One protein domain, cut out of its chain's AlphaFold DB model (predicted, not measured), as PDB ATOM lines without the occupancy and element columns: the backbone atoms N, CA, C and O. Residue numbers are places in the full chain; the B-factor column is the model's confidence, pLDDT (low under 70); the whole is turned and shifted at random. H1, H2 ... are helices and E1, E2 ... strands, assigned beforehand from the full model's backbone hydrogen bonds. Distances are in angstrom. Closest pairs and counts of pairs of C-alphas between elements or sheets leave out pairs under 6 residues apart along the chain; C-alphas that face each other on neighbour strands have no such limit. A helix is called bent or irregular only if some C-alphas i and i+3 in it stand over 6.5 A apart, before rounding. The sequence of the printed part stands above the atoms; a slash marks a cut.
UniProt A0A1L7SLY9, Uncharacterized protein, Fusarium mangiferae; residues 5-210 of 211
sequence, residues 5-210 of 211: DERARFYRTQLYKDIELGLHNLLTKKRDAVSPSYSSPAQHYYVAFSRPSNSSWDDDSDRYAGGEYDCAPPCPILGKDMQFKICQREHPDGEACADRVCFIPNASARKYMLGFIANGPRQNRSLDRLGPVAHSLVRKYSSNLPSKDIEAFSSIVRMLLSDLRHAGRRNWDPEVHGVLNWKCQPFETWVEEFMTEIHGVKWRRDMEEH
ATOM      1  N   ASP A   5     345.645 329.671 450.833       88.75
ATOM      2  CA  ASP A   5     344.823 328.731 451.605       88.75
ATOM      3  C   ASP A   5     344.874 328.976 453.118       88.75
ATOM      4  O   ASP A   5     343.873 328.817 453.816       88.75
ATOM      5  N   GLU A   6     346.029 329.373 453.655       92.94
ATOM      6  CA  GLU A   6     346.191 329.673 455.082       92.94
ATOM      7  C   GLU A   6     345.450 330.960 455.448       92.94
ATOM      8  O   GLU A   6     344.774 331.012 456.475       92.94
ATOM      9  N   ARG A   7     345.495 331.972 454.570       93.56
ATOM     10  CA  ARG A   7     344.718 333.211 454.726       93.56
ATOM     11  C   ARG A   7     343.214 332.959 454.631       93.56
ATOM     12  O   ARG A   7     342.465 333.509 455.433       93.56
ATOM     13  N   ALA A   8     342.774 332.085 453.726       93.00
ATOM     14  CA  ALA A   8     341.370 331.695 453.618       93.00
ATOM     15  C   ALA A   8     340.866 330.952 454.869       93.00
ATOM     16  O   ALA A   8     339.739 331.181 455.309       93.00
ATOM     17  N   ARG A   9     341.696 330.090 455.478       94.25
ATOM     18  CA  ARG A   9     341.368 329.461 456.768       94.25
ATOM     19  C   ARG A   9     341.338 330.484 457.897       94.25
ATOM     20  O   ARG A   9     340.370 330.506 458.649       94.25
ATOM     21  N   PHE A  10     342.344 331.355 457.976       95.75
ATOM     22  CA  PHE A  10     342.419 332.415 458.981       95.75
ATOM     23  C   PHE A  10     341.194 333.338 458.941       95.75
ATOM     24  O   PHE A  10     340.605 333.606 459.983       95.75
ATOM     25  N   TYR A  11     340.754 333.749 457.749       95.56
ATOM     26  CA  TYR A  11     339.563 334.581 457.537       95.56
ATOM     27  C   TYR A  11     338.290 334.021 458.195       95.56
ATOM     28  O   TYR A  11     337.439 334.768 458.667       95.56
ATOM     29  N   ARG A  12     338.160 332.692 458.267       94.38
ATOM     30  CA  ARG A  12     336.988 332.026 458.856       94.38
ATOM     31  C   ARG A  12     337.042 331.946 460.383       94.38
ATOM     32  O   ARG A  12     336.071 331.516 460.999       94.38
ATOM     33  N   THR A  13     338.163 332.318 460.995       95.62
ATOM     34  CA  THR A  13     338.358 332.199 462.441       95.62
ATOM     35  C   THR A  13     337.661 333.316 463.205       95.62
ATOM     36  O   THR A  13     337.477 334.428 462.709       95.62
ATOM     37  N   GLN A  14     337.337 333.041 464.468       95.50
ATOM     38  CA  GLN A  14     336.853 334.077 465.374       95.50
ATOM     39  C   GLN A  14     337.926 335.140 465.661       95.50
ATOM     40  O   GLN A  14     337.605 336.314 465.793       95.50
ATOM     41  N   LEU A  15     339.205 334.747 465.674       96.44
ATOM     42  CA  LEU A  15     340.326 335.676 465.811       96.44
ATOM     43  C   LEU A  15     340.320 336.747 464.709       96.44
ATOM     44  O   LEU A  15     340.492 337.923 465.009       96.44
ATOM     45  N   TYR A  16     340.089 336.366 463.448       96.69
ATOM     46  CA  TYR A  16     339.978 337.333 462.351       96.69
ATOM     47  C   TYR A  16     338.842 338.338 462.592       96.69
ATOM     48  O   TYR A  16     339.060 339.543 462.465       96.69
ATOM     49  N   LYS A  17     337.653 337.854 462.978       96.25
ATOM     50  CA  LYS A  17     336.480 338.706 463.237       96.25
ATOM     51  C   LYS A  17     336.739 339.699 464.372       96.25
ATOM     52  O   LYS A  17     336.389 340.868 464.251       96.25
ATOM     53  N   ASP A  18     337.399 339.250 465.437       97.00
ATOM     54  CA  ASP A  18     337.730 340.102 466.582       97.00
ATOM     55  C   ASP A  18     338.788 341.149 466.234       97.00
ATOM     56  O   ASP A  18     338.712 342.279 466.712       97.00
ATOM     57  N   ILE A  19     339.754 340.804 465.376       97.62
ATOM     58  CA  ILE A  19     340.730 341.764 464.849       97.62
ATOM     59  C   ILE A  19     340.041 342.808 463.965       97.62
ATOM     60  O   ILE A  19     340.315 343.998 464.114       97.62
ATOM     61  N   GLU A  20     339.145 342.388 463.067       97.56
ATOM     62  CA  GLU A  20     338.387 343.299 462.201       97.56
ATOM     63  C   GLU A  20     337.543 344.278 463.029       97.56
ATOM     64  O   GLU A  20     337.610 345.489 462.811       97.56
ATOM     65  N   LEU A  21     336.809 343.774 464.025       96.31
ATOM     66  CA  LEU A  21     335.986 344.605 464.900       96.31
ATOM     67  C   LEU A  21     336.831 345.487 465.834       96.31
ATOM     68  O   LEU A  21     336.490 346.646 466.056       96.31
ATOM     69  N   GLY A  22     337.958 344.984 466.343       96.88
ATOM     70  CA  GLY A  22     338.905 345.787 467.118       96.88
ATOM     71  C   GLY A  22     339.469 346.951 466.297       96.88
ATOM     72  O   GLY A  22     339.553 348.074 466.791       96.88
ATOM     73  N   LEU A  23     339.788 346.712 465.019       97.25
ATOM     74  CA  LEU A  23     340.245 347.762 464.107       97.25
ATOM     75  C   LEU A  23     339.128 348.771 463.839       97.25
ATOM     76  O   LEU A  23     339.376 349.971 463.879       97.25
ATOM     77  N   HIS A  24     337.901 348.298 463.604       94.94
ATOM     78  CA  HIS A  24     336.732 349.162 463.440       94.94
ATOM     79  C   HIS A  24     336.545 350.095 464.645       94.94
ATOM     80  O   HIS A  24     336.531 351.312 464.469       94.94
ATOM     81  N   ASN A  25     336.488 349.544 465.863       94.00
ATOM     82  CA  ASN A  25     336.319 350.324 467.092       94.00
ATOM     83  C   ASN A  25     337.420 351.371 467.252       94.00
ATOM     84  O   ASN A  25     337.143 352.526 467.577       94.00
ATOM     85  N   LEU A  26     338.668 350.982 466.977       94.56
ATOM     86  CA  LEU A  26     339.795 351.890 467.088       94.56
ATOM     87  C   LEU A  26     339.718 353.045 466.084       94.56
ATOM     88  O   LEU A  26     339.968 354.197 466.445       94.56
ATOM     89  N   LEU A  27     339.379 352.744 464.827       92.88
ATOM     90  CA  LEU A  27     339.217 353.762 463.794       92.88
ATOM     91  C   LEU A  27     338.095 354.733 464.163       92.88
ATOM     92  O   LEU A  27     338.306 355.938 464.069       92.88
ATOM     93  N   THR A  28     336.947 354.232 464.623       89.75
ATOM     94  CA  THR A  28     335.821 355.056 465.088       89.75
ATOM     95  C   THR A  28     336.240 355.959 466.245       89.75
ATOM     96  O   THR A  28     336.136 357.177 466.140       89.75
ATOM     97  N   LYS A  29     336.862 355.399 467.289       90.19
ATOM     98  CA  LYS A  29     337.340 356.159 468.454       90.19
ATOM     99  C   LYS A  29     338.308 357.286 468.081       90.19
ATOM    100  O   LYS A  29     338.180 358.402 468.576       90.19
ATOM    101  N   LYS A  30     339.297 357.009 467.224       89.31
ATOM    102  CA  LYS A  30     340.276 358.027 466.800       89.31
ATOM    103  C   LYS A  30     339.651 359.098 465.919       89.31
ATOM    104  O   LYS A  30     340.045 360.254 466.001       89.31
ATOM    105  N   ARG A  31     338.694 358.714 465.081       87.00
ATOM    106  CA  ARG A  31     337.935 359.631 464.238       87.00
ATOM    107  C   ARG A  31     337.063 360.576 465.057       87.00
ATOM    108  O   ARG A  31     337.128 361.779 464.826       87.00
ATOM    109  N   ASP A  32     336.312 360.052 466.020       83.12
ATOM    110  CA  ASP A  32     335.423 360.832 466.897       83.12
ATOM    111  C   ASP A  32     336.174 361.894 467.705       83.12
ATOM    112  O   ASP A  32     335.616 362.930 468.052       83.12
ATOM    113  N   ALA A  33     337.461 361.671 467.976       83.88
ATOM    114  CA  ALA A  33     338.298 362.629 468.687       83.88
ATOM    115  C   ALA A  33     338.628 363.899 467.875       83.88
ATOM    116  O   ALA A  33     339.070 364.886 468.462       83.88
ATOM    117  N   VAL A  34     338.485 363.877 466.543       76.50
ATOM    118  CA  VAL A  34     339.005 364.938 465.652       76.50
ATOM    119  C   VAL A  34     338.081 365.320 464.492       76.50
ATOM    120  O   VAL A  34     338.363 366.284 463.788       76.50
ATOM    121  N   SER A  35     337.020 364.561 464.229       65.62
ATOM    122  CA  SER A  35     336.093 364.759 463.105       65.62
ATOM    123  C   SER A  35     334.673 365.020 463.612       65.62
ATOM    124  O   SER A  35     334.371 364.672 464.753       65.62
ATOM    125  N   PRO A  36     333.792 365.639 462.798       63.97
ATOM    126  CA  PRO A  36     332.402 365.847 463.186       63.97
ATOM    127  C   PRO A  36     331.756 364.521 463.589       63.97
ATOM    128  O   PRO A  36     331.991 363.493 462.952       63.97
ATOM    129  N   SER A  37     330.939 364.565 464.641       60.38
ATOM    130  CA  SER A  37     330.220 363.407 465.163       60.38
ATOM    131  C   SER A  37     329.458 362.706 464.037       60.38
ATOM    132  O   SER A  37     328.638 363.319 463.349       60.38
ATOM    133  N   TYR A  38     329.745 361.419 463.830       62.84
ATOM    134  CA  TYR A  38     329.058 360.602 462.832       62.84
ATOM    135  C   TYR A  38     327.585 360.483 463.220       62.84
ATOM    136  O   TYR A  38     327.233 359.786 464.167       62.84
ATOM    137  N   SER A  39     326.711 361.179 462.495       55.97
ATOM    138  CA  SER A  39     325.270 361.168 462.767       55.97
ATOM    139  C   SER A  39     324.574 359.913 462.228       55.97
ATOM    140  O   SER A  39     323.472 359.598 462.672       55.97
ATOM    141  N   SER A  40     325.196 359.180 461.292       67.56
ATOM    142  CA  SER A  40     324.617 357.972 460.692       67.56
ATOM    143  C   SER A  40     325.675 356.955 460.234       67.56
ATOM    144  O   SER A  40     326.643 357.337 459.571       67.56
ATOM    145  N   PRO A  41     325.471 355.643 460.482       65.38
ATOM    146  CA  PRO A  41     326.337 354.575 459.979       65.38
ATOM    147  C   PRO A  41     326.467 354.484 458.452       65.38
ATOM    148  O   PRO A  41     327.427 353.884 457.975       65.38
ATOM    149  N   ALA A  42     325.515 355.047 457.699       71.94
ATOM    150  CA  ALA A  42     325.506 355.068 456.233       71.94
ATOM    151  C   ALA A  42     325.998 356.405 455.646       71.94
ATOM    152  O   ALA A  42     325.962 356.612 454.430       71.94
ATOM    153  N   GLN A  43     326.432 357.336 456.501       80.94
ATOM    154  CA  GLN A  43     326.912 358.633 456.054       80.94
ATOM    155  C   GLN A  43     328.202 358.464 455.247       80.94
ATOM    156  O   GLN A  43     329.182 357.885 455.719       80.94
ATOM    157  N   HIS A  44     328.191 359.000 454.029       82.88
ATOM    158  CA  HIS A  44     329.360 359.033 453.162       82.88
ATOM    159  C   HIS A  44     330.230 360.235 453.507       82.88
ATOM    160  O   HIS A  44     329.722 361.328 453.775       82.88
ATOM    161  N   TYR A  45     331.539 360.024 453.469       82.69
ATOM    162  CA  TYR A  45     332.563 361.033 453.698       82.69
ATOM    163  C   TYR A  45     333.545 361.049 452.540       82.69
ATOM    164  O   TYR A  45     333.653 360.083 451.795       82.69
ATOM    165  N   TYR A  46     334.282 362.140 452.411       82.81
ATOM    166  CA  TYR A  46     335.471 362.203 451.574       82.81
ATOM    167  C   TYR A  46     336.624 362.802 452.373       82.81
ATOM    168  O   TYR A  46     336.427 363.514 453.366       82.81
ATOM    169  N   VAL A  47     337.844 362.478 451.951       80.25
ATOM    170  CA  VAL A  47     339.061 363.022 452.554       80.25
ATOM    171  C   VAL A  47     339.334 364.386 451.931       80.25
ATOM    172  O   VAL A  47     339.542 364.477 450.725       80.25
ATOM    173  N   ALA A  48     339.350 365.432 452.752       78.81
ATOM    174  CA  ALA A  48     339.807 366.758 452.355       78.81
ATOM    175  C   ALA A  48     341.193 367.008 452.954       78.81
ATOM    176  O   ALA A  48     341.436 366.699 454.122       78.81
ATOM    177  N   PHE A  49     342.103 367.572 452.167       74.88
ATOM    178  CA  PHE A  49     343.479 367.826 452.590       74.88
ATOM    179  C   PHE A  49     343.687 369.298 452.931       74.88
ATOM    180  O   PHE A  49     343.159 370.166 452.233       74.88
ATOM    181  N   SER A  50     344.488 369.592 453.959       63.44
ATOM    182  CA  SER A  50     344.968 370.959 454.159       63.44
ATOM    183  C   SER A  50     345.975 371.303 453.063       63.44
ATOM    184  O   SER A  50     346.846 370.509 452.696       63.44
ATOM    185  N   ARG A  51     345.834 372.501 452.497       57.50
ATOM    186  CA  ARG A  51     346.853 373.110 451.638       57.50
ATOM    187  C   ARG A  51     347.968 373.702 452.547       57.50
ATOM    188  O   ARG A  51     347.841 373.645 453.771       57.50
ATOM    189  N   PRO A  52     349.098 374.220 452.014       54.34
ATOM    190  CA  PRO A  52     350.209 374.735 452.831       54.34
ATOM    191  C   PRO A  52     349.772 375.774 453.881       54.34
ATOM    192  O   PRO A  52     348.706 376.369 453.744       54.34
ATOM    193  N   SER A  53     350.627 376.016 454.886       48.19
ATOM    194  CA  SER A  53     350.361 376.589 456.231       48.19
ATOM    195  C   SER A  53     349.500 377.859 456.380       48.19
ATOM    196  O   SER A  53     349.224 378.248 457.509       48.19
ATOM    197  N   ASN A  54     349.056 378.495 455.294       46.56
ATOM    198  CA  ASN A  54     348.248 379.720 455.286       46.56
ATOM    199  C   ASN A  54     346.881 379.553 454.590       46.56
ATOM    200  O   ASN A  54     346.280 380.540 454.177       46.56
ATOM    201  N   SER A  55     346.398 378.325 454.411       46.12
ATOM    202  CA  SER A  55     345.130 378.045 453.726       46.12
ATOM    203  C   SER A  55     344.072 377.546 454.708       46.12
ATOM    204  O   SER A  55     344.367 376.747 455.598       46.12
ATOM    205  N   SER A  56     342.843 378.051 454.580       51.00
ATOM    206  CA  SER A  56     341.718 377.572 455.379       51.00
ATOM    207  C   SER A  56     341.286 376.186 454.901       51.00
ATOM    208  O   SER A  56     341.365 375.847 453.720       51.00
ATOM    209  N   TRP A  57     340.779 375.384 455.833       51.34
ATOM    210  CA  TRP A  57     340.153 374.082 455.575       51.34
ATOM    211  C   TRP A  57     338.892 374.162 454.686       51.34
ATOM    212  O   TRP A  57     338.336 373.124 454.306       51.34
ATOM    213  N   ASP A  58     338.437 375.378 454.374       50.94
ATOM    214  CA  ASP A  58     337.222 375.677 453.612       50.94
ATOM    215  C   ASP A  58     337.432 375.608 452.094       50.94
ATOM    216  O   ASP A  58     336.462 375.444 451.360       50.94
ATOM    217  N   ASP A  59     338.680 375.642 451.621       52.84
ATOM    218  CA  ASP A  59     338.986 375.376 450.216       52.84
ATOM    219  C   ASP A  59     338.858 373.869 449.946       52.84
ATOM    220  O   ASP A  59     339.754 373.077 450.250       52.84
ATOM    221  N   ASP A  60     337.721 373.463 449.375       52.69
ATOM    222  CA  ASP A  60     337.434 372.099 448.922       52.69
ATOM    223  C   ASP A  60     338.463 371.640 447.876       52.69
ATOM    224  O   ASP A  60     338.315 371.822 446.669       52.69
ATOM    225  N   SER A  61     339.551 371.048 448.355       54.06
ATOM    226  CA  SER A  61     340.605 370.483 447.528       54.06
ATOM    227  C   SER A  61     340.594 368.968 447.692       54.06
ATOM    228  O   SER A  61     341.196 368.429 448.620       54.06
ATOM    229  N   ASP A  62     339.957 368.271 446.748       53.31
ATOM    230  CA  ASP A  62     339.989 366.799 446.658       53.31
ATOM    231  C   ASP A  62     341.389 366.274 446.267       53.31
ATOM    232  O   ASP A  62     341.672 365.076 446.299       53.31
ATOM    233  N   ARG A  63     342.301 367.185 445.899       53.09
ATOM    234  CA  ARG A  63     343.714 366.911 445.623       53.09
ATOM    235  C   ARG A  63     344.592 367.585 446.668       53.09
ATOM    236  O   ARG A  63     344.453 368.781 446.918       53.09
ATOM    237  N   TYR A  64     345.536 366.836 447.234       47.09
ATOM    238  CA  TYR A  64     346.623 367.421 448.015       47.09
ATOM    239  C   TYR A  64     347.430 368.357 447.098       47.09
ATOM    240  O   TYR A  64     347.990 367.903 446.099       47.09
ATOM    241  N   ALA A  65     347.476 369.657 447.406       45.72
ATOM    242  CA  ALA A  65     348.232 370.646 446.635       45.72
ATOM    243  C   ALA A  65     349.733 370.563 446.975       45.72
ATOM    244  O   ALA A  65     350.307 371.455 447.592       45.72
ATOM    245  N   GLY A  66     350.361 369.448 446.608       42.53
ATOM    246  CA  GLY A  66     351.809 369.337 446.460       42.53
ATOM    247  C   GLY A  66     352.102 369.425 444.971       42.53
ATOM    248  O   GLY A  66     351.763 368.496 444.244       42.53
ATOM    249  N   GLY A  67     352.605 370.575 444.528       37.22
ATOM    250  CA  GLY A  67     352.776 370.921 443.119       37.22
ATOM    251  C   GLY A  67     353.598 369.920 442.303       37.22
ATOM    252  O   GLY A  67     354.398 369.168 442.845       37.22
ATOM    253  N   GLU A  68     353.338 369.954 440.995       43.81
ATOM    254  CA  GLU A  68     354.258 369.673 439.887       43.81
ATOM    255  C   GLU A  68     355.362 368.610 440.107       43.81
ATOM    256  O   GLU A  68     356.354 368.835 440.791       43.81
ATOM    257  N   TYR A  69     355.222 367.495 439.374       40.19
ATOM    258  CA  TYR A  69     356.198 366.418 439.126       40.19
ATOM    259  C   TYR A  69     356.496 365.432 440.284       40.19
ATOM    260  O   TYR A  69     357.101 365.759 441.300       40.19
ATOM    261  N   ASP A  70     356.106 364.167 440.069       42.38
ATOM    262  CA  ASP A  70     356.644 362.909 440.637       42.38
ATOM    263  C   ASP A  70     356.798 362.723 442.162       42.38
ATOM    264  O   ASP A  70     357.204 361.650 442.626       42.38
ATOM    265  N   CYS A  71     356.408 363.685 442.991       45.69
ATOM    266  CA  CYS A  71     356.436 363.521 444.438       45.69
ATOM    267  C   CYS A  71     355.162 362.818 444.926       45.69
ATOM    268  O   CYS A  71     354.119 363.438 445.107       45.69
ATOM    269  N   ALA A  72     355.256 361.501 445.161       48.50
ATOM    270  CA  ALA A  72     354.169 360.694 445.721       48.50
ATOM    271  C   ALA A  72     353.493 361.403 446.918       48.50
ATOM    272  O   ALA A  72     354.228 361.888 447.797       48.50
ATOM    273  N   PRO A  73     352.143 361.429 446.976       53.06
ATOM    274  CA  PRO A  73     351.395 362.206 447.958       53.06
ATOM    275  C   PRO A  73     351.858 361.880 449.387       53.06
ATOM    276  O   PRO A  73     352.246 360.736 449.672       53.06
ATOM    277  N   PRO A  74     351.904 362.877 450.288       63.91
ATOM    278  CA  PRO A  74     352.317 362.652 451.666       63.91
ATOM    279  C   PRO A  74     351.372 361.662 452.344       63.91
ATOM    280  O   PRO A  74     350.226 361.533 451.942       63.91
ATOM    281  N   CYS A  75     351.872 360.950 453.358       80.81
ATOM    282  CA  CYS A  75     351.085 360.082 454.236       80.81
ATOM    283  C   CYS A  75     350.284 360.978 455.200       80.81
ATOM    284  O   CYS A  75     350.826 361.295 456.263       80.81
ATOM    285  N   PRO A  76     349.075 361.448 454.839       82.00
ATOM    286  CA  PRO A  76     348.411 362.510 455.571       82.00
ATOM    287  C   PRO A  76     347.774 361.947 456.840       82.00
ATOM    288  O   PRO A  76     347.341 360.789 456.872       82.00
ATOM    289  N   ILE A  77     347.738 362.765 457.890       85.75
ATOM    290  CA  ILE A  77     347.222 362.388 459.206       85.75
ATOM    291  C   ILE A  77     345.935 363.157 459.511       85.75
ATOM    292  O   ILE A  77     345.864 364.373 459.312       85.75
ATOM    293  N   LEU A  78     344.927 362.445 460.021       86.12
ATOM    294  CA  LEU A  78     343.634 363.026 460.372       86.12
ATOM    295  C   LEU A  78     343.808 364.064 461.488       86.12
ATOM    296  O   LEU A  78     344.487 363.802 462.482       86.12
ATOM    297  N   GLY A  79     343.218 365.245 461.309       80.81
ATOM    298  CA  GLY A  79     343.353 366.380 462.227       80.81
ATOM    299  C   GLY A  79     344.673 367.150 462.100       80.81
ATOM    300  O   GLY A  79     344.900 368.081 462.868       80.81
ATOM    301  N   LYS A  80     345.552 366.781 461.154       80.94
ATOM    302  CA  LYS A  80     346.795 367.512 460.842       80.94
ATOM    303  C   LYS A  80     346.849 367.936 459.378       80.94
ATOM    304  O   LYS A  80     346.779 369.121 459.071       80.94
ATOM    305  N   ASP A  81     346.947 366.947 458.494       80.75
ATOM    306  CA  ASP A  81     347.132 367.130 457.049       80.75
ATOM    307  C   ASP A  81     345.847 366.810 456.267       80.75
ATOM    308  O   ASP A  81     345.726 367.114 455.081       80.75
ATOM    309  N   MET A  82     344.884 366.154 456.921       83.44
ATOM    310  CA  MET A  82     343.577 365.849 456.350       83.44
ATOM    311  C   MET A  82     342.454 365.936 457.384       83.44
ATOM    312  O   MET A  82     342.675 365.776 458.586       83.44
ATOM    313  N   GLN A  83     341.236 366.109 456.890       83.50
ATOM    314  CA  GLN A  83     339.981 366.052 457.632       83.50
ATOM    315  C   GLN A  83     338.958 365.231 456.841       83.50
ATOM    316  O   GLN A  83     339.060 365.107 455.616       83.50
ATOM    317  N   PHE A  84     337.953 364.689 457.520       84.31
ATOM    318  CA  PHE A  84     336.825 364.050 456.852       84.31
ATOM    319  C   PHE A  84     335.664 365.030 456.759       84.31
ATOM    320  O   PHE A  84     335.207 365.563 457.769       84.31
ATOM    321  N   LYS A  85     335.185 365.255 455.536       82.00
ATOM    322  CA  LYS A  85     334.005 366.078 455.268       82.00
ATOM    323  C   LYS A  85     332.837 365.187 454.870       82.00
ATOM    324  O   LYS A  85     333.014 364.181 454.183       82.00
ATOM    325  N   ILE A  86     331.645 365.568 455.316       83.38
ATOM    326  CA  ILE A  86     330.399 364.884 454.977       83.38
ATOM    327  C   ILE A  86     330.135 365.065 453.481       83.38
ATOM    328  O   ILE A  86     330.105 366.190 452.982       83.38
ATOM    329  N   CYS A  87     329.905 363.965 452.770       81.81
ATOM    330  CA  CYS A  87     329.355 364.016 451.426       81.81
ATOM    331  C   CYS A  87     327.824 364.016 451.505       81.81
ATOM    332  O   CYS A  87     327.221 363.027 451.914       81.81
ATOM    333  N   GLN A  88     327.198 365.129 451.117       81.25
ATOM    334  CA  GLN A  88     325.733 365.271 451.083       81.25
ATOM    335  C   GLN A  88     325.109 364.807 449.756       81.25
ATOM    336  O   GLN A  88     323.897 364.891 449.583       81.25
ATOM    337  N   ARG A  89     325.927 364.359 448.796       77.00
ATOM    338  CA  ARG A  89     325.454 363.928 447.477       77.00
ATOM    339  C   ARG A  89     324.879 362.513 447.542       77.00
ATOM    340  O   ARG A  89     325.295 361.700 448.370       77.00
ATOM    341  N   GLU A  90     323.946 362.212 446.647       71.56
ATOM    342  CA  GLU A  90     323.449 360.849 446.464       71.56
ATOM    343  C   GLU A  90     324.518 359.964 445.810       71.56
ATOM    344  O   GLU A  90     325.218 360.392 444.892       71.56
ATOM    345  N   HIS A  91     324.629 358.721 446.286       72.88
ATOM    346  CA  HIS A  91     325.564 357.713 445.777       72.88
ATOM    347  C   HIS A  91     324.773 356.503 445.263       72.88
ATOM    348  O   HIS A  91     324.697 355.492 445.961       72.88
ATOM    349  N   PRO A  92     324.157 356.588 444.070       62.62
ATOM    350  CA  PRO A  92     323.355 355.492 443.523       62.62
ATOM    351  C   PRO A  92     324.170 354.200 443.325       62.62
ATOM    352  O   PRO A  92     323.626 353.115 443.508       62.62
ATOM    353  N   ASP A  93     325.481 354.318 443.066       63.19
ATOM    354  CA  ASP A  93     326.407 353.187 442.862       63.19
ATOM    355  C   ASP A  93     327.320 352.894 444.075       63.19
ATOM    356  O   ASP A  93     328.238 352.077 444.003       63.19
ATOM    357  N   GLY A  94     327.081 353.553 445.212       58.00
ATOM    358  CA  GLY A  94     327.577 353.114 446.517       58.00
ATOM    359  C   GLY A  94     328.913 353.663 447.032       58.00
ATOM    360  O   GLY A  94     329.068 353.649 448.243       58.00
ATOM    361  N   GLU A  95     329.864 354.162 446.226       61.00
ATOM    362  CA  GLU A  95     331.144 354.671 446.798       61.00
ATOM    363  C   GLU A  95     331.825 355.844 446.053       61.00
ATOM    364  O   GLU A  95     332.866 356.323 446.495       61.00
ATOM    365  N   ALA A  96     331.286 356.377 444.953       63.03
ATOM    366  CA  ALA A  96     331.980 357.438 444.209       63.03
ATOM    367  C   ALA A  96     331.084 358.623 443.854       63.03
ATOM    368  O   ALA A  96     330.006 358.463 443.288       63.03
ATOM    369  N   CYS A  97     331.583 359.823 444.142       69.19
ATOM    370  CA  CYS A  97     331.151 361.044 443.477       69.19
ATOM    371  C   CYS A  97     332.000 361.254 442.213       69.19
ATOM    372  O   CYS A  97     333.129 360.774 442.127       69.19
ATOM    373  N   ALA A  98     331.486 362.011 441.239       66.56
ATOM    374  CA  ALA A  98     332.187 362.256 439.972       66.56
ATOM    375  C   ALA A  98     333.565 362.940 440.129       66.56
ATOM    376  O   ALA A  98     334.439 362.762 439.285       66.56
ATOM    377  N   ASP A  99     333.762 363.725 441.192       67.44
ATOM    378  CA  ASP A  99     334.953 364.545 441.451       67.44
ATOM    379  C   ASP A  99     335.819 364.049 442.623       67.44
ATOM    380  O   ASP A  99     336.970 364.472 442.745       67.44
ATOM    381  N   ARG A 100     335.309 363.139 443.464       71.88
ATOM    382  CA  ARG A 100     335.986 362.706 444.695       71.88
ATOM    383  C   ARG A 100     335.646 361.279 445.102       71.88
ATOM    384  O   ARG A 100     334.546 360.781 444.866       71.88
ATOM    385  N   VAL A 101     336.602 360.642 445.772       74.81
ATOM    386  CA  VAL A 101     336.424 359.305 446.348       74.81
ATOM    387  C   VAL A 101     335.667 359.445 447.661       74.81
ATOM    388  O   VAL A 101     336.167 360.062 448.607       74.81
ATOM    389  N   CYS A 102     334.462 358.884 447.701       81.50
ATOM    390  CA  CYS A 102     333.655 358.833 448.904       81.50
ATOM    391  C   CYS A 102     333.802 357.471 449.582       81.50
ATOM    392  O   CYS A 102     334.146 356.471 448.962       81.50
ATOM    393  N   PHE A 103     333.582 357.430 450.886       82.31
ATOM    394  CA  PHE A 103     333.673 356.199 451.653       82.31
ATOM    395  C   PHE A 103     332.740 356.246 452.853       82.31
ATOM    396  O   PHE A 103     332.385 357.317 453.352       82.31
ATOM    397  N   ILE A 104     332.364 355.064 453.334       84.19
ATOM    398  CA  ILE A 104     331.658 354.898 454.600       84.19
ATOM    399  C   ILE A 104     332.715 354.567 455.659       84.19
ATOM    400  O   ILE A 104     333.299 353.482 455.605       84.19
ATOM    401  N   PRO A 105     332.956 355.443 456.652       80.50
ATOM    402  CA  PRO A 105     333.969 355.224 457.683       80.50
ATOM    403  C   PRO A 105     333.819 353.855 458.362       80.50
ATOM    404  O   PRO A 105     334.802 353.141 458.581       80.50
ATOM    405  N   ASN A 106     332.583 353.442 458.636       80.06
ATOM    406  CA  ASN A 106     332.296 352.169 459.290       80.06
ATOM    407  C   ASN A 106     332.700 350.942 458.455       80.06
ATOM    408  O   ASN A 106     332.953 349.880 459.024       80.06
ATOM    409  N   ALA A 107     332.826 351.090 457.134       87.94
ATOM    410  CA  ALA A 107     333.238 350.027 456.225       87.94
ATOM    411  C   ALA A 107     334.765 349.948 456.027       87.94
ATOM    412  O   ALA A 107     335.257 348.906 455.586       87.94
ATOM    413  N   SER A 108     335.531 350.991 456.384       90.75
ATOM    414  CA  SER A 108     336.973 351.073 456.095       90.75
ATOM    415  C   SER A 108     337.775 349.915 456.699       90.75
ATOM    416  O   SER A 108     338.614 349.331 456.018       90.75
ATOM    417  N   ALA A 109     337.498 349.530 457.953       94.12
ATOM    418  CA  ALA A 109     338.190 348.414 458.611       94.12
ATOM    419  C   ALA A 109     337.987 347.098 457.847       94.12
ATOM    420  O   ALA A 109     338.949 346.404 457.522       94.12
ATOM    421  N   ARG A 110     336.735 346.787 457.497       94.69
ATOM    422  CA  ARG A 110     336.378 345.578 456.751       94.69
ATOM    423  C   ARG A 110     336.990 345.580 455.354       94.69
ATOM    424  O   ARG A 110     337.598 344.589 454.957       94.69
ATOM    425  N   LYS A 111     336.893 346.698 454.627       94.06
ATOM    426  CA  LYS A 111     337.513 346.879 453.301       94.06
ATOM    427  C   LYS A 111     339.022 346.630 453.358       94.06
ATOM    428  O   LYS A 111     339.562 345.900 452.526       94.06
ATOM    429  N   TYR A 112     339.686 347.167 454.379       94.94
ATOM    430  CA  TYR A 112     341.113 346.964 454.607       94.94
ATOM    431  C   TYR A 112     341.459 345.497 454.879       94.94
ATOM    432  O   TYR A 112     342.314 344.923 454.201       94.94
ATOM    433  N   MET A 113     340.765 344.879 455.838       96.25
ATOM    434  CA  MET A 113     340.997 343.494 456.251       96.25
ATOM    435  C   MET A 113     340.761 342.512 455.099       96.25
ATOM    436  O   MET A 113     341.612 341.663 454.838       96.25
ATOM    437  N   LEU A 114     339.673 342.671 454.340       95.25
ATOM    438  CA  LEU A 114     339.398 341.856 453.152       95.25
ATOM    439  C   LEU A 114     340.482 342.028 452.080       95.25
ATOM    440  O   LEU A 114     340.938 341.040 451.502       95.25
ATOM    441  N   GLY A 115     340.945 343.261 451.854       93.56
ATOM    442  CA  GLY A 115     342.048 343.544 450.937       93.56
ATOM    443  C   GLY A 115     343.349 342.840 451.338       93.56
ATOM    444  O   GLY A 115     344.032 342.288 450.475       93.56
ATOM    445  N   PHE A 116     343.663 342.805 452.637       93.81
ATOM    446  CA  PHE A 116     344.809 342.068 453.176       93.81
ATOM    447  C   PHE A 116     344.643 340.547 453.021       93.81
ATOM    448  O   PHE A 116     345.579 339.855 452.618       93.81
ATOM    449  N   ILE A 117     343.455 340.000 453.293       94.69
ATOM    450  CA  ILE A 117     343.197 338.561 453.123       94.69
ATOM    451  C   ILE A 117     343.367 338.144 451.664       94.69
ATOM    452  O   ILE A 117     344.051 337.152 451.406       94.69
ATOM    453  N   ALA A 118     342.821 338.914 450.720       92.94
ATOM    454  CA  ALA A 118     342.909 338.619 449.294       92.94
ATOM    455  C   ALA A 118     344.346 338.764 448.762       92.94
ATOM    456  O   ALA A 118     344.926 337.817 448.229       92.94
ATOM    457  N   ASN A 119     344.972 339.922 448.978       90.38
ATOM    458  CA  ASN A 119     346.214 340.287 448.286       90.38
ATOM    459  C   ASN A 119     347.481 340.060 449.118       90.38
ATOM    460  O   ASN A 119     348.574 339.958 448.571       90.38
ATOM    461  N   GLY A 120     347.334 339.914 450.432       88.62
ATOM    462  CA  GLY A 120     348.434 339.763 451.374       88.62
ATOM    463  C   GLY A 120     348.879 341.121 451.909       88.62
ATOM    464  O   GLY A 120     348.197 342.127 451.691       88.62
ATOM    465  N   PRO A 121     350.014 341.174 452.626       86.62
ATOM    466  CA  PRO A 121     350.563 342.448 453.064       86.62
ATOM    467  C   PRO A 121     350.931 343.302 451.846       86.62
ATOM    468  O   PRO A 121     351.513 342.813 450.877       86.62
ATOM    469  N   ARG A 122     350.637 344.602 451.906       82.69
ATOM    470  CA  ARG A 122     350.972 345.569 450.848       82.69
ATOM    471  C   ARG A 122     352.459 345.953 450.869       82.69
ATOM    472  O   ARG A 122     352.910 346.747 450.045       82.69
ATOM    473  N   GLN A 123     353.215 345.436 451.837       79.31
ATOM    474  CA  GLN A 123     354.628 345.720 452.055       79.31
ATOM    475  C   GLN A 123     355.370 344.505 452.640       79.31
ATOM    476  O   GLN A 123     354.784 343.681 453.334       79.31
ATOM    477  N   ASN A 124     356.680 344.420 452.392       70.25
ATOM    478  CA  ASN A 124     357.504 343.260 452.776       70.25
ATOM    479  C   ASN A 124     358.347 343.462 454.049       70.25
ATOM    480  O   ASN A 124     359.110 342.575 454.426       70.25
ATOM    481  N   ARG A 125     358.251 344.611 454.724       71.88
ATOM    482  CA  ARG A 125     358.910 344.836 456.017       71.88
ATOM    483  C   ARG A 125     358.165 344.073 457.103       71.88
ATOM    484  O   ARG A 125     356.960 344.227 457.306       71.88
ATOM    485  N   SER A 126     358.914 343.264 457.831       69.94
ATOM    486  CA  SER A 126     358.459 342.584 459.034       69.94
ATOM    487  C   SER A 126     359.193 343.185 460.223       69.94
ATOM    488  O   SER A 126     360.408 343.360 460.169       69.94
ATOM    489  N   LEU A 127     358.469 343.491 461.298       77.19
ATOM    490  CA  LEU A 127     359.076 343.791 462.590       77.19
ATOM    491  C   LEU A 127     359.220 342.496 463.386       77.19
ATOM    492  O   LEU A 127     358.222 341.918 463.813       77.19
ATOM    493  N   ASP A 128     360.450 342.063 463.649       82.06
ATOM    494  CA  ASP A 128     360.696 340.835 464.419       82.06
ATOM    495  C   ASP A 128     360.114 340.906 465.836       82.06
ATOM    496  O   ASP A 128     359.580 339.920 466.346       82.06
ATOM    497  N   ARG A 129     360.080 342.111 466.422       86.69
ATOM    498  CA  ARG A 129     359.450 342.386 467.725       86.69
ATOM    499  C   ARG A 129     357.944 342.078 467.761       86.69
ATOM    500  O   ARG A 129     357.405 341.889 468.846       86.69
ATOM    501  N   LEU A 130     357.262 341.994 466.611       89.69
ATOM    502  CA  LEU A 130     355.848 341.600 466.539       89.69
ATOM    503  C   LEU A 130     355.631 340.086 466.645       89.69
ATOM    504  O   LEU A 130     354.501 339.669 466.880       89.69
ATOM    505  N   GLY A 131     356.670 339.261 466.484       91.38
ATOM    506  CA  GLY A 131     356.550 337.800 466.558       91.38
ATOM    507  C   GLY A 131     355.932 337.315 467.877       91.38
ATOM    508  O   GLY A 131     354.876 336.679 467.841       91.38
ATOM    509  N   PRO A 132     356.513 337.666 469.040       94.12
ATOM    510  CA  PRO A 132     355.964 337.279 470.340       94.12
ATOM    511  C   PRO A 132     354.553 337.826 470.588       94.12
ATOM    512  O   PRO A 132     353.714 337.130 471.155       94.12
ATOM    513  N   VAL A 133     354.277 339.049 470.126       94.50
ATOM    514  CA  VAL A 133     352.966 339.702 470.258       94.50
ATOM    515  C   VAL A 133     351.901 338.933 469.475       94.50
ATOM    516  O   VAL A 133     350.865 338.570 470.029       94.50
ATOM    517  N   ALA A 134     352.173 338.634 468.205       94.75
ATOM    518  CA  ALA A 134     351.255 337.909 467.336       94.75
ATOM    519  C   ALA A 134     351.002 336.484 467.843       94.75
ATOM    520  O   ALA A 134     349.851 336.061 467.939       94.75
ATOM    521  N   HIS A 135     352.060 335.769 468.234       94.81
ATOM    522  CA  HIS A 135     351.934 334.420 468.780       94.81
ATOM    523  C   HIS A 135     351.150 334.407 470.103       94.81
ATOM    524  O   HIS A 135     350.273 333.564 470.293       94.81
ATOM    525  N   SER A 136     351.402 335.369 470.999       94.56
ATOM    526  CA  SER A 136     350.637 335.527 472.244       94.56
ATOM    527  C   SER A 136     349.151 335.782 471.972       94.56
ATOM    528  O   SER A 136     348.295 335.134 472.577       94.56
ATOM    529  N   LEU A 137     348.829 336.657 471.012       95.50
ATOM    530  CA  LEU A 137     347.446 336.912 470.615       95.50
ATOM    531  C   LEU A 137     346.771 335.638 470.091       95.50
ATOM    532  O   LEU A 137     345.699 335.291 470.574       95.50
ATOM    533  N   VAL A 138     347.397 334.912 469.160       95.56
ATOM    534  CA  VAL A 138     346.832 333.676 468.587       95.56
ATOM    535  C   VAL A 138     346.609 332.610 469.659       95.56
ATOM    536  O   VAL A 138     345.561 331.964 469.685       95.56
ATOM    537  N   ARG A 139     347.553 332.457 470.597       93.31
ATOM    538  CA  ARG A 139     347.443 331.509 471.719       93.31
ATOM    539  C   ARG A 139     346.211 331.753 472.590       93.31
ATOM    540  O   ARG A 139     345.655 330.781 473.090       93.31
ATOM    541  N   LYS A 140     345.739 332.999 472.736       92.62
ATOM    542  CA  LYS A 140     344.498 333.311 473.481       92.62
ATOM    543  C   LYS A 140     343.222 332.782 472.814       92.62
ATOM    544  O   LYS A 140     342.162 332.807 473.431       92.62
ATOM    545  N   TYR A 141     343.316 332.311 471.573       92.19
ATOM    546  CA  TYR A 141     342.219 331.719 470.808       92.19
ATOM    547  C   TYR A 141     342.443 330.224 470.550       92.19
ATOM    548  O   TYR A 141     341.709 329.629 469.768       92.19
ATOM    549  N   SER A 142     343.443 329.603 471.184       85.50
ATOM    550  CA  SER A 142     343.856 328.221 470.901       85.50
ATOM    551  C   SER A 142     342.750 327.184 471.103       85.50
ATOM    552  O   SER A 142     342.748 326.181 470.400       85.50
ATOM    553  N   SER A 143     341.782 327.433 471.990       85.00
ATOM    554  CA  SER A 143     340.608 326.566 472.168       85.00
ATOM    555  C   SER A 143     339.757 326.445 470.899       85.00
ATOM    556  O   SER A 143     339.100 325.431 470.694       85.00
ATOM    557  N   ASN A 144     339.792 327.468 470.039       82.94
ATOM    558  CA  ASN A 144     338.947 327.602 468.853       82.94
ATOM    559  C   ASN A 144     339.755 327.479 467.549       82.94
ATOM    560  O   ASN A 144     339.232 327.750 466.467       82.94
ATOM    561  N   LEU A 145     341.041 327.121 467.637       88.81
ATOM    562  CA  LEU A 145     341.959 327.046 466.502       88.81
ATOM    563  C   LEU A 145     342.654 325.678 466.470       88.81
ATOM    564  O   LEU A 145     343.148 325.221 467.500       88.81
ATOM    565  N   PRO A 146     342.774 325.027 465.300       88.19
ATOM    566  CA  PRO A 146     343.589 323.824 465.181       88.19
ATOM    567  C   PRO A 146     345.050 324.117 465.544       88.19
ATOM    568  O   PRO A 146     345.645 325.062 465.027       88.19
ATOM    569  N   SER A 147     345.662 323.276 466.381       87.81
ATOM    570  CA  SER A 147     347.048 323.463 466.845       87.81
ATOM    571  C   SER A 147     348.055 323.603 465.699       87.81
ATOM    572  O   SER A 147     348.958 324.435 465.766       87.81
ATOM    573  N   LYS A 148     347.851 322.848 464.612       89.75
ATOM    574  CA  LYS A 148     348.667 322.903 463.389       89.75
ATOM    575  C   LYS A 148     348.658 324.265 462.685       89.75
ATOM    576  O   LYS A 148     349.585 324.556 461.939       89.75
ATOM    577  N   ASP A 149     347.625 325.082 462.894       92.50
ATOM    578  CA  ASP A 149     347.471 326.378 462.231       92.50
ATOM    579  C   ASP A 149     348.014 327.547 463.086       92.50
ATOM    580  O   ASP A 149     348.102 328.668 462.589       92.50
ATOM    581  N   ILE A 150     348.427 327.316 464.344       92.69
ATOM    582  CA  ILE A 150     348.882 328.381 465.264       92.69
ATOM    583  C   ILE A 150     350.065 329.167 464.690       92.69
ATOM    584  O   ILE A 150     350.044 330.399 464.704       92.69
ATOM    585  N   GLU A 151     351.082 328.486 464.163       93.31
ATOM    586  CA  GLU A 151     352.265 329.141 463.587       93.31
ATOM    587  C   GLU A 151     351.911 329.946 462.329       93.31
ATOM    588  O   GLU A 151     352.291 331.114 462.191       93.31
ATOM    589  N   ALA A 152     351.109 329.357 461.438       93.88
ATOM    590  CA  ALA A 152     350.646 330.020 460.223       93.88
ATOM    591  C   ALA A 152     349.830 331.279 460.556       93.88
ATOM    592  O   ALA A 152     350.094 332.358 460.021       93.88
ATOM    593  N   PHE A 153     348.889 331.183 461.498       95.62
ATOM    594  CA  PHE A 153     348.062 332.312 461.920       95.62
ATOM    595  C   PHE A 153     348.875 333.372 462.666       95.62
ATOM    596  O   PHE A 153     348.657 334.560 462.441       95.62
ATOM    597  N   SER A 154     349.873 332.982 463.460       95.38
ATOM    598  CA  SER A 154     350.797 333.924 464.112       95.38
ATOM    599  C   SER A 154     351.601 334.711 463.080       95.38
ATOM    600  O   SER A 154     351.748 335.928 463.195       95.38
ATOM    601  N   SER A 155     352.054 334.046 462.017       93.50
ATOM    602  CA  SER A 155     352.720 334.700 460.891       93.50
ATOM    603  C   SER A 155     351.791 335.679 460.162       93.50
ATOM    604  O   SER A 155     352.199 336.805 459.871       93.50
ATOM    605  N   ILE A 156     350.528 335.302 459.925       94.88
ATOM    606  CA  ILE A 156     349.518 336.171 459.298       94.88
ATOM    607  C   ILE A 156     349.234 337.407 460.159       94.88
ATOM    608  O   ILE A 156     349.298 338.525 459.649       94.88
ATOM    609  N   VAL A 157     348.987 337.228 461.459       95.44
ATOM    610  CA  VAL A 157     348.760 338.332 462.406       95.44
ATOM    611  C   VAL A 157     349.974 339.258 462.456       95.44
ATOM    612  O   VAL A 157     349.822 340.475 462.390       95.44
ATOM    613  N   ARG A 158     351.194 338.706 462.495       94.25
ATOM    614  CA  ARG A 158     352.429 339.498 462.446       94.25
ATOM    615  C   ARG A 158     352.511 340.347 461.176       94.25
ATOM    616  O   ARG A 158     352.859 341.524 461.253       94.25
ATOM    617  N   MET A 159     352.194 339.763 460.018       92.50
ATOM    618  CA  MET A 159     352.190 340.482 458.741       92.50
ATOM    619  C   MET A 159     351.143 341.597 458.722       92.50
ATOM    620  O   MET A 159     351.470 342.699 458.296       92.50
ATOM    621  N   LEU A 160     349.934 341.345 459.233       94.06
ATOM    622  CA  LEU A 160     348.871 342.349 459.332       94.06
ATOM    623  C   LEU A 160     349.280 343.531 460.221       94.06
ATOM    624  O   LEU A 160     349.168 344.682 459.812       94.06
ATOM    625  N   LEU A 161     349.799 343.250 461.419       92.94
ATOM    626  CA  LEU A 161     350.274 344.276 462.350       92.94
ATOM    627  C   LEU A 161     351.403 345.120 461.739       92.94
ATOM    628  O   LEU A 161     351.435 346.338 461.909       92.94
ATOM    629  N   SER A 162     352.314 344.488 460.996       90.81
ATOM    630  CA  SER A 162     353.384 345.202 460.292       90.81
ATOM    631  C   SER A 162     352.842 346.066 459.148       90.81
ATOM    632  O   SER A 162     353.287 347.198 458.975       90.81
ATOM    633  N   ASP A 163     351.861 345.560 458.395       91.12
ATOM    634  CA  ASP A 163     351.210 346.270 457.291       91.12
ATOM    635  C   ASP A 163     350.503 347.545 457.776       91.12
ATOM    636  O   ASP A 163     350.801 348.626 457.273       91.12
ATOM    637  N   LEU A 164     349.708 347.436 458.849       91.88
ATOM    638  CA  LEU A 164     349.045 348.567 459.515       91.88
ATOM    639  C   LEU A 164     350.033 349.614 460.052       91.88
ATOM    640  O   LEU A 164     349.718 350.802 460.130       91.88
ATOM    641  N   ARG A 165     351.233 349.194 460.466       88.19
ATOM    642  CA  ARG A 165     352.229 350.103 461.046       88.19
ATOM    643  C   ARG A 165     353.103 350.789 459.997       88.19
ATOM    644  O   ARG A 165     353.485 351.949 460.174       88.19
ATOM    645  N   HIS A 166     353.492 350.065 458.952       82.75
ATOM    646  CA  HIS A 166     354.572 350.458 458.046       82.75
ATOM    647  C   HIS A 166     354.130 350.702 456.610       82.75
ATOM    648  O   HIS A 166     354.946 350.585 455.690       82.75
ATOM    649  N   ALA A 167     352.887 351.126 456.405       82.88
ATOM    650  CA  ALA A 167     352.496 351.655 455.112       82.88
ATOM    651  C   ALA A 167     353.443 352.784 454.664       82.88
ATOM    652  O   ALA A 167     353.646 353.804 455.332       82.88
ATOM    653  N   GLY A 168     354.077 352.551 453.521       76.88
ATOM    654  CA  GLY A 168     354.813 353.547 452.770       76.88
ATOM    655  C   GLY A 168     353.864 354.386 451.921       76.88
ATOM    656  O   GLY A 168     352.653 354.203 451.925       76.88
ATOM    657  N   ARG A 169     354.422 355.311 451.137       76.81
ATOM    658  CA  ARG A 169     353.618 356.240 450.326       76.81
ATOM    659  C   ARG A 169     352.719 355.540 449.297       76.81
ATOM    660  O   ARG A 169     351.637 356.027 449.017       76.81
ATOM    661  N   ARG A 170     353.154 354.401 448.747       78.62
ATOM    662  CA  ARG A 170     352.428 353.669 447.688       78.62
ATOM    663  C   ARG A 170     351.272 352.808 448.199       78.62
ATOM    664  O   ARG A 170     350.424 352.416 447.413       78.62
ATOM    665  N   ASN A 171     351.267 352.484 449.484       82.56
ATOM    666  CA  ASN A 171     350.273 351.620 450.118       82.56
ATOM    667  C   ASN A 171     349.605 352.286 451.329       82.56
ATOM    668  O   ASN A 171     348.915 351.613 452.097       82.56
ATOM    669  N   TRP A 172     349.819 353.594 451.492       87.19
ATOM    670  CA  TRP A 172     349.141 354.398 452.492       87.19
ATOM    671  C   TRP A 172     347.651 354.439 452.190       87.19
ATOM    672  O   TRP A 172     347.234 354.585 451.046       87.19
ATOM    673  N   ASP A 173     346.865 354.319 453.245       89.38
ATOM    674  CA  ASP A 173     345.413 354.270 453.175       89.38
ATOM    675  C   ASP A 173     344.915 355.386 454.088       89.38
ATOM    676  O   ASP A 173     345.105 355.283 455.303       89.38
ATOM    677  N   PRO A 174     344.392 356.499 453.555       86.62
ATOM    678  CA  PRO A 174     343.991 357.620 454.392       86.62
ATOM    679  C   PRO A 174     342.852 357.227 455.344       86.62
ATOM    680  O   PRO A 174     342.804 357.717 456.465       86.62
ATOM    681  N   GLU A 175     341.995 356.273 454.979       88.81
ATOM    682  CA  GLU A 175     340.883 355.848 455.831       88.81
ATOM    683  C   GLU A 175     341.337 355.026 457.047       88.81
ATOM    684  O   GLU A 175     340.613 354.959 458.045       88.81
ATOM    685  N   VAL A 176     342.524 354.413 456.969       93.12
ATOM    686  CA  VAL A 176     343.082 353.536 458.009       93.12
ATOM    687  C   VAL A 176     344.373 354.111 458.581       93.12
ATOM    688  O   VAL A 176     344.411 354.535 459.730       93.12
ATOM    689  N   HIS A 177     345.436 354.193 457.788       92.31
ATOM    690  CA  HIS A 177     346.751 354.654 458.232       92.31
ATOM    691  C   HIS A 177     346.749 356.118 458.680       92.31
ATOM    692  O   HIS A 177     347.356 356.454 459.702       92.31
ATOM    693  N   GLY A 178     346.046 356.981 457.940       89.12
ATOM    694  CA  GLY A 178     345.924 358.398 458.285       89.12
ATOM    695  C   GLY A 178     345.130 358.639 459.569       89.12
ATOM    696  O   GLY A 178     345.431 359.574 460.309       89.12
ATOM    697  N   VAL A 179     344.176 357.756 459.871       90.94
ATOM    698  CA  VAL A 179     343.389 357.774 461.112       90.94
ATOM    699  C   VAL A 179     344.187 357.217 462.288       90.94
ATOM    700  O   VAL A 179     344.221 357.826 463.353       90.94
ATOM    701  N   LEU A 180     344.850 356.069 462.106       92.38
ATOM    702  CA  LEU A 180     345.637 355.422 463.158       92.38
ATOM    703  C   LEU A 180     346.803 356.303 463.615       92.38
ATOM    704  O   LEU A 180     347.103 356.353 464.810       92.38
ATOM    705  N   ASN A 181     347.439 357.011 462.672       88.06
ATOM    706  CA  ASN A 181     348.587 357.885 462.922       88.06
ATOM    707  C   ASN A 181     349.712 357.172 463.699       88.06
ATOM    708  O   ASN A 181     350.386 357.730 464.566       88.06
ATOM    709  N   TRP A 182     349.927 355.894 463.398       88.31
ATOM    710  CA  TRP A 182     350.909 355.108 464.130       88.31
ATOM    711  C   TRP A 182     352.330 355.329 463.644       88.31
ATOM    712  O   TRP A 182     353.232 355.169 464.442       88.31
ATOM    713  N   LYS A 183     352.573 355.751 462.399       78.94
ATOM    714  CA  LYS A 183     353.912 355.803 461.771       78.94
ATOM    715  C   LYS A 183     355.045 356.335 462.669       78.94
ATOM    716  O   LYS A 183     356.142 355.774 462.629       78.94
ATOM    717  N   CYS A 184     354.776 357.345 463.500       77.56
ATOM    718  CA  CYS A 184     355.756 357.981 464.392       77.56
ATOM    719  C   CYS A 184     355.555 357.685 465.892       77.56
ATOM    720  O   CYS A 184     356.287 358.229 466.712       77.56
ATOM    721  N   GLN A 185     354.590 356.849 466.278       84.94
ATOM    722  CA  GLN A 185     354.357 356.509 467.686       84.94
ATOM    723  C   GLN A 185     355.352 355.457 468.203       84.94
ATOM    724  O   GLN A 185     355.811 354.631 467.404       84.94
ATOM    725  N   PRO A 186     355.661 355.421 469.512       88.88
ATOM    726  CA  PRO A 186     356.442 354.342 470.121       88.88
ATOM    727  C   PRO A 186     355.813 352.972 469.862       88.88
ATOM    728  O   PRO A 186     354.593 352.871 469.743       88.88
ATOM    729  N   PHE A 187     356.637 351.924 469.752       86.81
ATOM    730  CA  PHE A 187     356.175 350.577 469.399       86.81
ATOM    731  C   PHE A 187     355.144 350.042 470.398       86.81
ATOM    732  O   PHE A 187     354.118 349.497 470.008       86.81
ATOM    733  N   GLU A 188     355.416 350.233 471.680       89.50
ATOM    734  CA  GLU A 188     354.625 349.726 472.791       89.50
ATOM    735  C   GLU A 188     353.226 350.354 472.794       89.50
ATOM    736  O   GLU A 188     352.235 349.639 472.904       89.50
ATOM    737  N   THR A 189     353.142 351.665 472.552       90.75
ATOM    738  CA  THR A 189     351.890 352.432 472.594       90.75
ATOM    739  C   THR A 189     350.855 351.933 471.590       90.75
ATOM    740  O   THR A 189     349.713 351.674 471.959       90.75
ATOM    741  N   TRP A 190     351.228 351.785 470.315       91.06
ATOM    742  CA  TRP A 190     350.248 351.391 469.297       91.06
ATOM    743  C   TRP A 190     349.862 349.912 469.404       91.06
ATOM    744  O   TRP A 190     348.720 349.551 469.120       91.06
ATOM    745  N   VAL A 191     350.799 349.053 469.825       92.44
ATOM    746  CA  VAL A 191     350.512 347.635 470.073       92.44
ATOM    747  C   VAL A 191     349.520 347.501 471.221       92.44
ATOM    748  O   VAL A 191     348.532 346.787 471.076       92.44
ATOM    749  N   GLU A 192     349.753 348.191 472.337       93.62
ATOM    750  CA  GLU A 192     348.852 348.182 473.490       93.62
ATOM    751  C   GLU A 192     347.462 348.706 473.122       93.62
ATOM    752  O   GLU A 192     346.461 348.060 473.438       93.62
ATOM    753  N   GLU A 193     347.396 349.823 472.392       93.94
ATOM    754  CA  GLU A 193     346.143 350.412 471.921       93.94
ATOM    755  C   GLU A 193     345.323 349.404 471.104       93.94
ATOM    756  O   GLU A 193     344.145 349.182 471.388       93.94
ATOM    757  N   PHE A 194     345.946 348.730 470.132       95.19
ATOM    758  CA  PHE A 194     345.220 347.788 469.286       95.19
ATOM    759  C   PHE A 194     344.857 346.488 470.014       95.19
ATOM    760  O   PHE A 194     343.741 345.986 469.879       95.19
ATOM    761  N   MET A 195     345.776 345.947 470.819       95.44
ATOM    762  CA  MET A 195     345.529 344.727 471.593       95.44
ATOM    763  C   MET A 195     344.411 344.927 472.615       95.44
ATOM    764  O   MET A 195     343.617 344.011 472.822       95.44
ATOM    765  N   THR A 196     344.314 346.118 473.209       95.75
ATOM    766  CA  THR A 196     343.224 346.482 474.123       95.75
ATOM    767  C   THR A 196     341.869 346.385 473.431       95.75
ATOM    768  O   THR A 196     340.961 345.750 473.966       95.75
ATOM    769  N   GLU A 197     341.736 346.927 472.219       96.75
ATOM    770  CA  GLU A 197     340.479 346.861 471.465       96.75
ATOM    771  C   GLU A 197     340.120 345.417 471.077       96.75
ATOM    772  O   GLU A 197     338.983 344.986 471.276       96.75
ATOM    773  N   ILE A 198     341.092 344.621 470.612       96.69
ATOM    774  CA  ILE A 198     340.867 343.206 470.260       96.69
ATOM    775  C   ILE A 198     340.457 342.390 471.495       96.69
ATOM    776  O   ILE A 198     339.525 341.586 471.443       96.69
ATOM    777  N   HIS A 199     341.144 342.576 472.625       95.00
ATOM    778  CA  HIS A 199     340.815 341.883 473.870       95.00
ATOM    779  C   HIS A 199     339.465 342.318 474.435       95.00
ATOM    780  O   HIS A 199     338.720 341.465 474.910       95.00
ATOM    781  N   GLY A 200     339.120 343.604 474.334       95.25
ATOM    782  CA  GLY A 200     337.810 344.116 474.728       95.25
ATOM    783  C   GLY A 200     336.672 343.519 473.897       95.25
ATOM    784  O   GLY A 200     335.632 343.164 474.447       95.25
ATOM    785  N   VAL A 201     336.875 343.343 472.586       95.62
ATOM    786  CA  VAL A 201     335.923 342.638 471.712       95.62
ATOM    787  C   VAL A 201     335.748 341.185 472.142       95.62
ATOM    788  O   VAL A 201     334.618 340.763 472.382       95.62
ATOM    789  N   LYS A 202     336.852 340.442 472.294       93.94
ATOM    790  CA  LYS A 202     336.803 339.044 472.738       93.94
ATOM    791  C   LYS A 202     336.076 338.903 474.071       93.94
ATOM    792  O   LYS A 202     335.204 338.055 474.186       93.94
ATOM    793  N   TRP A 203     336.429 339.733 475.051       92.75
ATOM    794  CA  TRP A 203     335.834 339.697 476.383       92.75
ATOM    795  C   TRP A 203     334.319 339.903 476.346       92.75
ATOM    796  O   TRP A 203     333.594 339.134 476.966       92.75
ATOM    797  N   ARG A 204     333.836 340.912 475.607       93.31
ATOM    798  CA  ARG A 204     332.393 341.173 475.482       93.31
ATOM    799  C   ARG A 204     331.653 339.997 474.856       93.31
ATOM    800  O   ARG A 204     330.664 339.565 475.433       93.31
ATOM    801  N   ARG A 205     332.167 339.434 473.755       92.06
ATOM    802  CA  ARG A 205     331.562 338.242 473.143       92.06
ATOM    803  C   ARG A 205     331.542 337.074 474.124       92.06
ATOM    804  O   ARG A 205     330.500 336.464 474.314       92.06
ATOM    805  N   ASP A 206     332.687 336.768 474.733       88.00
ATOM    806  CA  ASP A 206     332.782 335.641 475.658       88.00
ATOM    807  C   ASP A 206     331.772 335.821 476.808       88.00
ATOM    808  O   ASP A 206     331.146 334.852 477.202       88.00
ATOM    809  N   MET A 207     331.542 337.043 477.302       88.19
ATOM    810  CA  MET A 207     330.532 337.317 478.335       88.19
ATOM    811  C   MET A 207     329.085 337.206 477.840       88.19
ATOM    812  O   MET A 207     328.241 336.698 478.571       88.19
ATOM    813  N   GLU A 208     328.789 337.648 476.617       80.31
ATOM    814  CA  GLU A 208     327.461 337.509 476.002       80.31
ATOM    815  C   GLU A 208     327.084 336.042 475.749       80.31
ATOM    816  O   GLU A 208     325.915 335.694 475.836       80.31
ATOM    817  N   GLU A 209     328.058 335.162 475.497       69.62
ATOM    818  CA  GLU A 209     327.832 333.715 475.334       69.62
ATOM    819  C   GLU A 209     327.529 332.981 476.661       69.62
ATOM    820  O   GLU A 209     327.110 331.824 476.631       69.62
ATOM    821  N   HIS A 210     327.747 333.619 477.820       58.19
ATOM    822  CA  HIS A 210     327.493 333.041 479.152       58.19
ATOM    823  C   HIS A 210     326.171 333.513 479.794       58.19
ATOM    824  O   HIS A 210     325.874 333.097 480.918       58.19
TER     825      HIS A 210
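This is residues 5 to 210 of the 211 residues of an uncharacterized protein of Fusarium mangiferae (UniProt A0A1L7SLY9). A body of crossed helices, with H2 in its core between H3 and H7 and the helical hairpin H4 and H5 along one side, has at one end a looser head: the small hairpin E1 and E2 with long loops. The printed part has 206 residues, 107 of them in named elements, which run in the order H1 H2 E1 E2 H3 H4 H5 H6 H7 and are mostly helix by class, with 97 residues in helices and 10 in strands; the sheet, E1 - E2, is antiparallel. It is compact, radius of gyration of the C-alphas 18.2 A, spanning 55 by 37 by 30 A.

E1, residues 45 to 49, and E2, residues 82 to 86, form an antiparallel hairpin, with N 46 and O 85 within hydrogen-bond range at 3.0 A. The hub H2, residues 14 to 32, touches H3, residues 105 to 119, with residues 20 to 28 alone, closest C-alphas His 24 and Ala 109, 5.1 A, at a steep tilt of 41 degrees, opposite ways. Residues 18 to 26 of H2 alone touch residues 194 to 202 of H7, residues 187 to 208, closest C-alphas Gly 22 and Ile 198, 4.5 A, at a steep tilt of 64 degrees. H2 touches H6, residues 177 to 180, with residues 26 to 31 alone, closest C-alphas Leu 27 and Val 179, 6.4 A. H4, residues 130 to 139, and H5, residues 147 to 166, form a helical hairpin, closest C-alphas His 135 and Ser 154, 4.8 A. H1, residues 5 to 11, touches residues 149 to 156 of H5 alone, about perpendicular at 73 degrees, closest C-alphas Phe 10 and Phe 153, 6.4 A. Every O i to N i+4 pair is within hydrogen-bond range in H1, H2, H4 and H7, against 9 of 11 in H3 and 14 of 16 in H5; H6 is too short for one.

E1 measures 12.9 A, E2 13.3 A, H2 26.8 A, H3 21.5 A, H5 29.4 A and H7 32.2 A. H3 and H5 are irregular, with C-alphas 106 and 109 7.0 A apart and C-alphas 148 and 151 7.2 A apart. H1 begins at C-alpha 5 (344.823, 328.731, 451.605), and H7 ends at C-alpha 208 (327.461, 337.509, 476.002).

The two C-alphas farthest apart, those of Glu 68 and His 210, are 60.0 A apart. The printed part has no cut; the links H2 to E1, E1 to E2 and E2 to H3 are long. Mean pLDDT of the printed part is 81.7, with 43 residues under 70, among them 50 to 74.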